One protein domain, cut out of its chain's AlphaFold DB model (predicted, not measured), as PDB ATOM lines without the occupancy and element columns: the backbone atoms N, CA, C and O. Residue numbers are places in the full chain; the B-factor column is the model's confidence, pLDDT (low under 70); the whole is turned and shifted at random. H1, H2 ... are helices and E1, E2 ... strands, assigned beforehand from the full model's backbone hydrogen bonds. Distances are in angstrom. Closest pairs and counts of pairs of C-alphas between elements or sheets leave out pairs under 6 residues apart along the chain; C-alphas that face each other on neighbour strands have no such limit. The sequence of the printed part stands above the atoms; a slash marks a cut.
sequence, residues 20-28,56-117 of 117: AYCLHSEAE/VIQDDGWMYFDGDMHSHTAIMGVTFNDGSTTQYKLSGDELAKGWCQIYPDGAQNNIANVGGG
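Overview. This is residues 20 to 28 and 56 to 117 of the 117 residues of an uncharacterized protein of Botrytis galanthina (UniProt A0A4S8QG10). A strongly twisted sheet of four strands, E1, E4, E3 and E6 in that order, makes a wall, and a separate two-strand ribbon, E2 and E5, is set off near the Lys 89 end of E4. The short helix H1 sits near the Phe 80 end of E3 and leads into E6. The 71 printed residues run E1 E2 E3 E4 E5 H1 E6, with both sheets antiparallel. The class is mostly strand, with 34 residues in named elements, under half. The whole is compact, radius of gyration of the C-alphas 11.5 A, spanning 35 by 24 by 17 A.

Arrangement. E1, residues 23 to 26, is an edge strand, antiparallel to E4, residues 85 to 89; N 23 and O 89 are 2.9 A apart. E4 forms a hairpin with E3, residues 76 to 80; N 78 and O 86 are 2.8 A apart. E3 is antiparallel to edge strand E6, residues 111 to 116; N 79 and O 113 are 2.8 A apart. E2, residues 62 to 66, is antiparallel to E5, residues 97 to 101; N 63 and O 100 are 2.9 A apart. The closest C-alphas of E2 and E4, Phe 65 and Lys 89, are 7.2 A apart. E5 is apart from E6. H1, residues 107 to 110, only grazes the four-strand sheet; it is too short for an O i to N i+4 pair, and its one O i to N i+3 pair is within range.

Along the chain. E1 begins at C-alpha 23 (48.008, -14.811, 29.342) and is 10.8 A long. E2 and E5 each measure 13.2 A, E3 12.9 A, E4 13.6 A and H1 5.4 A. E6, 14.1 A, ends at C-alpha 116 (44.451, -9.499, 43.599).

Size, cuts and confidence. The farthest C-alphas, His 70 and Asp 82, are 35.6 A apart. Residues 29 to 55 are not printed; C-alphas 28 and 56 are 21.1 A apart across the cut. Of the links printed whole, none is long. Mean pLDDT of the printed part is 73.7, with residues 66 to 74 and 91 to 96 among those under 70.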
ATOM      1  N   ALA A  20      56.861 -19.696  29.804       73.62
ATOM      2  CA  ALA A  20      55.554 -19.418  29.245       73.62
ATOM      3  C   ALA A  20      55.113 -18.079  29.839       73.62
ATOM      4  O   ALA A  20      55.035 -17.935  31.062       73.62
ATOM      5  N   TYR A  21      54.898 -17.080  28.986       83.12
ATOM      6  CA  TYR A  21      54.320 -15.823  29.434       83.12
ATOM      7  C   TYR A  21      52.912 -16.064  29.969       83.12
ATOM      8  O   TYR A  21      52.176 -16.927  29.481       83.12
ATOM      9  N   CYS A  22      52.529 -15.278  30.965       81.00
ATOM     10  CA  CYS A  22      51.158 -15.247  31.432       81.00
ATOM     11  C   CYS A  22      50.243 -14.783  30.292       81.00
ATOM     12  O   CYS A  22      50.590 -13.880  29.525       81.00
ATOM     13  N   LEU A  23      49.050 -15.372  30.195       82.06
ATOM     14  CA  LEU A  23      48.008 -14.811  29.342       82.06
ATOM     15  C   LEU A  23      47.602 -13.464  29.924       82.06
ATOM     16  O   LEU A  23      47.470 -13.341  31.143       82.06
ATOM     17  N   HIS A  24      47.394 -12.480  29.056       82.50
ATOM     18  CA  HIS A  24      47.082 -11.132  29.488       82.50
ATOM     19  C   HIS A  24      46.004 -10.478  28.626       82.50
ATOM     20  O   HIS A  24      45.892 -10.754  27.430       82.50
ATOM     21  N   SER A  25      45.216  -9.607  29.241       81.44
ATOM     22  CA  SER A  25      44.203  -8.790  28.571       81.44
ATOM     23  C   SER A  25      44.067  -7.443  29.266       81.44
ATOM     24  O   SER A  25      44.321  -7.332  30.469       81.44
ATOM     25  N   GLU A  26      43.651  -6.421  28.521       80.12
ATOM     26  CA  GLU A  26      43.245  -5.154  29.130       80.12
ATOM     27  C   GLU A  26      42.092  -5.410  30.110       80.12
ATOM     28  O   GLU A  26      41.203  -6.224  29.847       80.12
ATOM     29  N   ALA A  27      42.159  -4.787  31.285       66.19
ATOM     30  CA  ALA A  27      41.190  -5.020  32.349       66.19
ATOM     31  C   ALA A  27      40.005  -4.049  32.219       66.19
ATOM     32  O   ALA A  27      40.214  -2.841  32.293       66.19
ATOM     33  N   GLU A  28      38.772  -4.555  32.074       56.56
ATOM     34  CA  GLU A  28      37.577  -3.692  31.945       56.56
ATOM     35  C   GLU A  28      36.834  -3.425  33.269       56.56
ATOM     36  O   GLU A  28      36.227  -2.371  33.428       56.56
ATOM     37  N   VAL A  56      54.135  -4.387  45.033       66.62
ATOM     38  CA  VAL A  56      54.958  -4.324  43.821       66.62
ATOM     39  C   VAL A  56      55.663  -5.666  43.651       66.62
ATOM     40  O   VAL A  56      56.244  -6.177  44.609       66.62
ATOM     41  N   ILE A  57      55.613  -6.241  42.447       69.81
ATOM     42  CA  ILE A  57      56.389  -7.442  42.106       69.81
ATOM     43  C   ILE A  57      57.862  -7.043  41.995       69.81
ATOM     44  O   ILE A  57      58.210  -6.177  41.197       69.81
ATOM     45  N   GLN A  58      58.721  -7.667  42.804       61.53
ATOM     46  CA  GLN A  58      60.164  -7.382  42.851       61.53
ATOM     47  C   GLN A  58      61.039  -8.521  42.300       61.53
ATOM     48  O   GLN A  58      62.261  -8.426  42.357       61.53
ATOM     49  N   ASP A  59      60.429  -9.586  41.781       65.44
ATOM     50  CA  ASP A  59      61.108 -10.781  41.266       65.44
ATOM     51  C   ASP A  59      61.002 -10.830  39.746       65.44
ATOM     52  O   ASP A  59      59.904 -11.086  39.267       65.44
ATOM     53  N   ASP A  60      62.097 -10.520  39.035       74.56
ATOM     54  CA  ASP A  60      62.423 -10.730  37.602       74.56
ATOM     55  C   ASP A  60      61.271 -10.796  36.567       74.56
ATOM     56  O   ASP A  60      61.412 -11.349  35.478       74.56
ATOM     57  N   GLY A  61      60.125 -10.191  36.866       76.75
ATOM     58  CA  GLY A  61      58.891 -10.317  36.104       76.75
ATOM     59  C   GLY A  61      58.175 -11.661  36.222       76.75
ATOM     60  O   GLY A  61      57.422 -11.980  35.314       76.75
ATOM     61  N   TRP A  62      58.350 -12.445  37.287       78.44
ATOM     62  CA  TRP A  62      57.641 -13.718  37.458       78.44
ATOM     63  C   TRP A  62      56.425 -13.617  38.378       78.44
ATOM     64  O   TRP A  62      56.408 -12.918  39.388       78.44
ATOM     65  N   MET A  63      55.388 -14.362  38.011       77.88
ATOM     66  CA  MET A  63      54.117 -14.450  38.712       77.88
ATOM     67  C   MET A  63      53.786 -15.908  38.995       77.88
ATOM     68  O   MET A  63      53.824 -16.738  38.086       77.88
ATOM     69  N   TYR A  64      53.425 -16.218  40.238       75.19
ATOM     70  CA  TYR A  64      52.902 -17.532  40.596       75.19
ATOM     71  C   TYR A  64      51.390 -17.466  40.749       75.19
ATOM     72  O   TYR A  64      50.875 -16.661  41.519       75.19
ATOM     73  N   PHE A  65      50.690 -18.349  40.051       72.75
ATOM     74  CA  PHE A  65      49.252 -18.513  40.190       72.75
ATOM     75  C   PHE A  65      48.965 -19.731  41.063       72.75
ATOM     76  O   PHE A  65      49.339 -20.856  40.723       72.75
ATOM     77  N   ASP A  66      48.294 -19.497  42.189       65.56
ATOM     78  CA  ASP A  66      47.800 -20.537  43.090       65.56
ATOM     79  C   ASP A  66      46.268 -20.543  43.058       65.56
ATOM     80  O   ASP A  66      45.622 -19.951  43.918       65.56
ATOM     81  N   GLY A  67      45.668 -21.172  42.042       60.09
ATOM     82  CA  GLY A  67      44.215 -21.391  42.029       60.09
ATOM     83  C   GLY A  67      43.736 -22.141  43.285       60.09
ATOM     84  O   GLY A  67      44.516 -22.822  43.962       60.09
ATOM     85  N   ASP A  68      42.438 -22.094  43.589       60.00
ATOM     86  CA  ASP A  68      41.860 -22.718  44.797       60.00
ATOM     87  C   ASP A  68      41.820 -24.267  44.765       60.00
ATOM     88  O   ASP A  68      41.381 -24.903  45.722       60.00
ATOM     89  N   MET A  69      42.342 -24.888  43.698       48.50
ATOM     90  CA  MET A  69      42.279 -26.331  43.401       48.50
ATOM     91  C   MET A  69      40.860 -26.889  43.226       48.50
ATOM     92  O   MET A  69      40.727 -28.111  43.184       48.50
ATOM     93  N   HIS A  70      39.807 -26.071  43.196       50.53
ATOM     94  CA  HIS A  70      38.425 -26.560  43.223       50.53
ATOM     95  C   HIS A  70      37.540 -25.975  42.121       50.53
ATOM     96  O   HIS A  70      36.758 -26.736  41.551       50.53
ATOM     97  N   SER A  71      37.640 -24.683  41.796       55.84
ATOM     98  CA  SER A  71      36.686 -24.064  40.863       55.84
ATOM     99  C   SER A  71      37.158 -22.821  40.104       55.84
ATOM    100  O   SER A  71      36.472 -22.459  39.150       55.84
ATOM    101  N   HIS A  72      38.285 -22.179  40.449       56.69
ATOM    102  CA  HIS A  72      38.687 -20.931  39.775       56.69
ATOM    103  C   HIS A  72      40.199 -20.787  39.540       56.69
ATOM    104  O   HIS A  72      41.025 -21.115  40.400       56.69
ATOM    105  N   THR A  73      40.557 -20.198  38.393       59.22
ATOM    106  CA  THR A  73      41.909 -19.680  38.137       59.22
ATOM    107  C   THR A  73      42.097 -18.379  38.905       59.22
ATOM    108  O   THR A  73      41.258 -17.485  38.804       59.22
ATOM    109  N   ALA A  74      43.217 -18.225  39.611       68.75
ATOM    110  CA  ALA A  74      43.609 -16.919  40.130       68.75
ATOM    111  C   ALA A  74      43.868 -15.951  38.955       68.75
ATOM    112  O   ALA A  74      44.560 -16.301  37.999       68.75
ATOM    113  N   ILE A  75      43.318 -14.740  39.015       73.94
ATOM    114  CA  ILE A  75      43.617 -13.645  38.078       73.94
ATOM    115  C   ILE A  75      44.372 -12.581  38.865       73.94
ATOM    116  O   ILE A  75      44.011 -12.298  39.998       73.94
ATOM    117  N   MET A  76      45.423 -11.992  38.298       76.75
ATOM    118  CA  MET A  76      46.158 -10.892  38.927       76.75
ATOM    119  C   MET A  76      46.019  -9.619  38.105       76.75
ATOM    120  O   MET A  76      46.323  -9.611  36.917       76.75
ATOM    121  N   GLY A  77      45.581  -8.534  38.736       79.06
ATOM    122  CA  GLY A  77      45.571  -7.210  38.128       79.06
ATOM    123  C   GLY A  77      46.897  -6.496  38.355       79.06
ATOM    124  O   GLY A  77      47.390  -6.430  39.477       79.06
ATOM    125  N   VAL A  78      47.461  -5.918  37.302       80.69
ATOM    126  CA  VAL A  78      48.651  -5.069  37.361       80.69
ATOM    127  C   VAL A  78      48.285  -3.684  36.866       80.69
ATOM    128  O   VAL A  78      47.753  -3.534  35.768       80.69
ATOM    129  N   THR A  79      48.601  -2.680  37.672       84.56
ATOM    130  CA  THR A  79      48.587  -1.272  37.291       84.56
ATOM    131  C   THR A  79      50.018  -0.826  37.021       84.56
ATOM    132  O   THR A  79      50.889  -0.923  37.893       84.56
ATOM    133  N   PHE A  80      50.263  -0.317  35.820       85.50
ATOM    134  CA  PHE A  80      51.552   0.247  35.435       85.50
ATOM    135  C   PHE A  80      51.637   1.739  35.788       85.50
ATOM    136  O   PHE A  80      50.624   2.390  36.048       85.50
ATOM    137  N   ASN A  81      52.847   2.306  35.808       86.81
ATOM    138  CA  ASN A  81      53.049   3.725  36.149       86.81
ATOM    139  C   ASN A  81      52.410   4.703  35.148       86.81
ATOM    140  O   ASN A  81      52.225   5.871  35.483       86.81
ATOM    141  N   ASP A  82      52.067   4.251  33.938       89.56
ATOM    142  CA  ASP A  82      51.308   5.039  32.958       89.56
ATOM    143  C   ASP A  82      49.789   5.041  33.223       89.56
ATOM    144  O   ASP A  82      49.034   5.695  32.505       89.56
ATOM    145  N   GLY A  83      49.342   4.341  34.270       85.94
ATOM    146  CA  GLY A  83      47.942   4.217  34.666       85.94
ATOM    147  C   GLY A  83      47.182   3.101  33.950       85.94
ATOM    148  O   GLY A  83      46.031   2.850  34.307       85.94
ATOM    149  N   SER A  84      47.792   2.415  32.979       86.56
ATOM    150  CA  SER A  84      47.169   1.275  32.307       86.56
ATOM    151  C   SER A  84      47.023   0.081  33.250       86.56
ATOM    152  O   SER A  84      47.831  -0.135  34.161       86.56
ATOM    153  N   THR A  85      45.969  -0.706  33.030       85.31
ATOM    154  CA  THR A  85      45.665  -1.895  33.829       85.31
ATOM    155  C   THR A  85      45.553  -3.134  32.962       85.31
ATOM    156  O   THR A  85      44.803  -3.161  31.987       85.31
ATOM    157  N   THR A  86      46.270  -4.181  33.351       84.38
ATOM    158  CA  THR A  86      46.271  -5.481  32.675       84.38
ATOM    159  C   THR A  86      45.919  -6.578  33.666       84.38
ATOM    160  O   THR A  86      46.395  -6.573  34.798       84.38
ATOM    161  N   GLN A  87      45.096  -7.529  33.242       81.88
ATOM    162  CA  GLN A  87      44.872  -8.773  33.968       81.88
ATOM    163  C   GLN A  87      45.798  -9.853  33.428       81.88
ATOM    164  O   GLN A  87      45.887 -10.034  32.218       81.88
ATOM    165  N   TYR A  88      46.446 -10.583  34.329       81.81
ATOM    166  CA  TYR A  88      47.284 -11.734  34.036       81.81
ATOM    167  C   TYR A  88      46.663 -13.004  34.608       81.81
ATOM    168  O   TYR A  88      46.125 -13.003  35.717       81.81
ATOM    169  N   LYS A  89      46.778 -14.103  33.864       77.81
ATOM    170  CA  LYS A  89      46.455 -15.458  34.320       77.81
ATOM    171  C   LYS A  89      47.467 -16.460  33.781       77.81
ATOM    172  O   LYS A  89      48.119 -16.213  32.763       77.81
ATOM    173  N   LEU A  90      47.576 -17.611  34.432       77.75
ATOM    174  CA  LEU A  90      48.428 -18.689  33.939       77.75
ATOM    175  C   LEU A  90      47.914 -19.220  32.590       77.75
ATOM    176  O   LEU A  90      46.708 -19.334  32.363       77.75
ATOM    177  N   SER A  91      48.836 -19.515  31.671       69.12
ATOM    178  CA  SER A  91      48.506 -20.131  30.386       69.12
ATOM    179  C   SER A  91      48.222 -21.624  30.557       69.12
ATOM    180  O   SER A  91      49.076 -22.355  31.058       69.12
ATOM    181  N   GLY A  92      47.075 -22.083  30.059       61.56
ATOM    182  CA  GLY A  92      46.629 -23.473  30.192       61.56
ATOM    183  C   GLY A  92      45.657 -23.646  31.358       61.56
ATOM    184  O   GLY A  92      45.841 -22.994  32.370       61.56
ATOM    185  N   ASP A  93      44.631 -24.473  31.127       55.94
ATOM    186  CA  ASP A  93      43.511 -24.935  31.976       55.94
ATOM    187  C   ASP A  93      43.039 -24.079  33.177       55.94
ATOM    188  O   ASP A  93      43.816 -23.561  33.970       55.94
ATOM    189  N   GLU A  94      41.725 -24.019  33.402       54.81
ATOM    190  CA  GLU A  94      41.094 -23.126  34.397       54.81
ATOM    191  C   GLU A  94      41.462 -23.439  35.867       54.81
ATOM    192  O   GLU A  94      41.126 -22.685  36.781       54.81
ATOM    193  N   LEU A  95      42.202 -24.519  36.109       56.44
ATOM    194  CA  LEU A  95      42.657 -24.969  37.429       56.44
ATOM    195  C   LEU A  95      44.187 -24.923  37.591       56.44
ATOM    196  O   LEU A  95      44.725 -25.455  38.568       56.44
ATOM    197  N   ALA A  96      44.903 -24.348  36.623       61.59
ATOM    198  CA  ALA A  96      46.350 -24.445  36.553       61.59
ATOM    199  C   ALA A  96      47.063 -23.700  37.695       61.59
ATOM    200  O   ALA A  96      46.663 -22.620  38.137       61.59
ATOM    201  N   LYS A  97      48.174 -24.297  38.141       71.12
ATOM    202  CA  LYS A  97      49.124 -23.724  39.098       71.12
ATOM    203  C   LYS A  97      50.495 -23.671  38.488       71.12
ATOM    204  O   LYS A  97      50.899 -24.606  37.797       71.12
ATOM    205  N   GLY A  98      51.231 -22.622  38.804       72.19
ATOM    206  CA  GLY A  98      52.578 -22.496  38.295       72.19
ATOM    207  C   GLY A  98      53.012 -21.069  38.087       72.19
ATOM    208  O   GLY A  98      52.284 -20.109  38.335       72.19
ATOM    209  N   TRP A  99      54.249 -20.989  37.634       77.25
ATOM    210  CA  TRP A  99      54.925 -19.756  37.310       77.25
ATOM    211  C   TRP A  99      54.704 -19.404  35.847       77.25
ATOM    212  O   TRP A  99      54.827 -20.262  34.973       77.25
ATOM    213  N   CYS A 100      54.439 -18.134  35.590       78.81
ATOM    214  CA  CYS A 100      54.544 -17.552  34.265       78.81
ATOM    215  C   CYS A 100      55.172 -16.167  34.358       78.81
ATOM    216  O   CYS A 100      55.168 -15.533  35.416       78.81
ATOM    217  N   GLN A 101      55.749 -15.718  33.252       83.12
ATOM    218  CA  GLN A 101      56.421 -14.430  33.197       83.12
ATOM    219  C   GLN A 101      55.453 -13.341  32.723       83.12
ATOM    220  O   GLN A 101      54.620 -13.563  31.841       83.12
ATOM    221  N   ILE A 102      55.560 -12.152  33.304       81.69
ATOM    222  CA  ILE A 102      54.854 -10.952  32.868       81.69
ATOM    223  C   ILE A 102      55.365 -10.591  31.478       81.69
ATOM    224  O   ILE A 102      56.569 -10.496  31.250       81.69
ATOM    225  N   TYR A 103      54.430 -10.383  30.556       81.00
ATOM    226  CA  TYR A 103      54.731  -9.878  29.225       81.00
ATOM    227  C   TYR A 103      54.495  -8.362  29.153       81.00
ATOM    228  O   TYR A 103      53.493  -7.889  29.703       81.00
ATOM    229  N   PRO A 104      55.331  -7.612  28.412       81.81
ATOM    230  CA  PRO A 104      56.613  -8.036  27.832       81.81
ATOM    231  C   PRO A 104      57.732  -8.163  28.878       81.81
ATOM    232  O   PRO A 104      57.614  -7.641  29.988       81.81
ATOM    233  N   ASP A 105      58.845  -8.803  28.504       81.50
ATOM    234  CA  ASP A 105      60.067  -8.825  29.318       81.50
ATOM    235  C   ASP A 105      60.448  -7.414  29.795       81.50
ATOM    236  O   ASP A 105      60.521  -6.466  29.009       81.50
ATOM    237  N   GLY A 106      60.710  -7.269  31.095       79.25
ATOM    238  CA  GLY A 106      61.071  -5.988  31.704       79.25
ATOM    239  C   GLY A 106      59.881  -5.140  32.162       79.25
ATOM    240  O   GLY A 106      60.106  -4.124  32.825       79.25
ATOM    241  N   ALA A 107      58.636  -5.549  31.880       83.31
ATOM    242  CA  ALA A 107      57.430  -4.840  32.314       83.31
ATOM    243  C   ALA A 107      57.333  -4.673  33.840       83.31
ATOM    244  O   ALA A 107      56.755  -3.693  34.308       83.31
ATOM    245  N   GLN A 108      57.965  -5.553  34.627       81.81
ATOM    246  CA  GLN A 108      58.040  -5.437  36.086       81.81
ATOM    247  C   GLN A 108      58.675  -4.130  36.567       81.81
ATOM    248  O   GLN A 108      58.306  -3.615  37.618       81.81
ATOM    249  N   ASN A 109      59.575  -3.550  35.769       84.44
ATOM    250  CA  ASN A 109      60.226  -2.281  36.097       84.44
ATOM    251  C   ASN A 109      59.272  -1.083  35.985       84.44
ATOM    252  O   ASN A 109      59.619   0.016  36.413       84.44
ATOM    253  N   ASN A 110      58.089  -1.281  35.397       87.06
ATOM    254  CA  ASN A 110      57.081  -0.246  35.210       87.06
ATOM    255  C   ASN A 110      55.806  -0.480  36.037       87.06
ATOM    256  O   ASN A 110      54.780   0.148  35.777       87.06
ATOM    257  N   ILE A 111      55.835  -1.389  37.014       83.12
ATOM    258  CA  ILE A 111      54.672  -1.685  37.854       83.12
ATOM    259  C   ILE A 111      54.541  -0.626  38.947       83.12
ATOM    260  O   ILE A 111      55.447  -0.444  39.758       83.12
ATOM    261  N   ALA A 112      53.384   0.033  38.988       83.62
ATOM    262  CA  ALA A 112      53.001   0.903  40.095       83.62
ATOM    263  C   ALA A 112      52.396   0.084  41.236       83.62
ATOM    264  O   ALA A 112      52.672   0.325  42.411       83.62
ATOM    265  N   ASN A 113      51.546  -0.877  40.879       79.94
ATOM    266  CA  ASN A 113      50.847  -1.709  41.835       79.94
ATOM    267  C   ASN A 113      50.392  -3.024  41.200       79.94
ATOM    268  O   ASN A 113      50.054  -3.083  40.023       79.94
ATOM    269  N   VAL A 114      50.307  -4.060  42.014       76.94
ATOM    270  CA  VAL A 114      49.632  -5.314  41.718       76.94
ATOM    271  C   VAL A 114      48.524  -5.478  42.742       76.94
ATOM    272  O   VAL A 114      48.678  -5.145  43.917       76.94
ATOM    273  N   GLY A 115      47.378  -5.933  42.266       69.38
ATOM    274  CA  GLY A 115      46.207  -6.219  43.068       69.38
ATOM    275  C   GLY A 115      45.679  -7.595  42.712       69.38
ATOM    276  O   GLY A 115      45.630  -7.982  41.543       69.38
ATOM    277  N   GLY A 116      45.288  -8.324  43.742       57.94
ATOM    278  CA  GLY A 116      44.451  -9.499  43.599       57.94
ATOM    279  C   GLY A 116      43.013  -9.161  43.971       57.94
ATOM    280  O   GLY A 116      42.797  -8.333  44.861       57.94
ATOM    281  N   GLY A 117      42.055  -9.768  43.276       50.09
ATOM    282  CA  GLY A 117      40.710  -9.957  43.809       50.09
ATOM    283  C   GLY A 117      40.744 -11.256  44.564       50.09
ATOM    284  O   GLY A 117      41.169 -12.232  43.915       50.09
TER     285      GLY A 117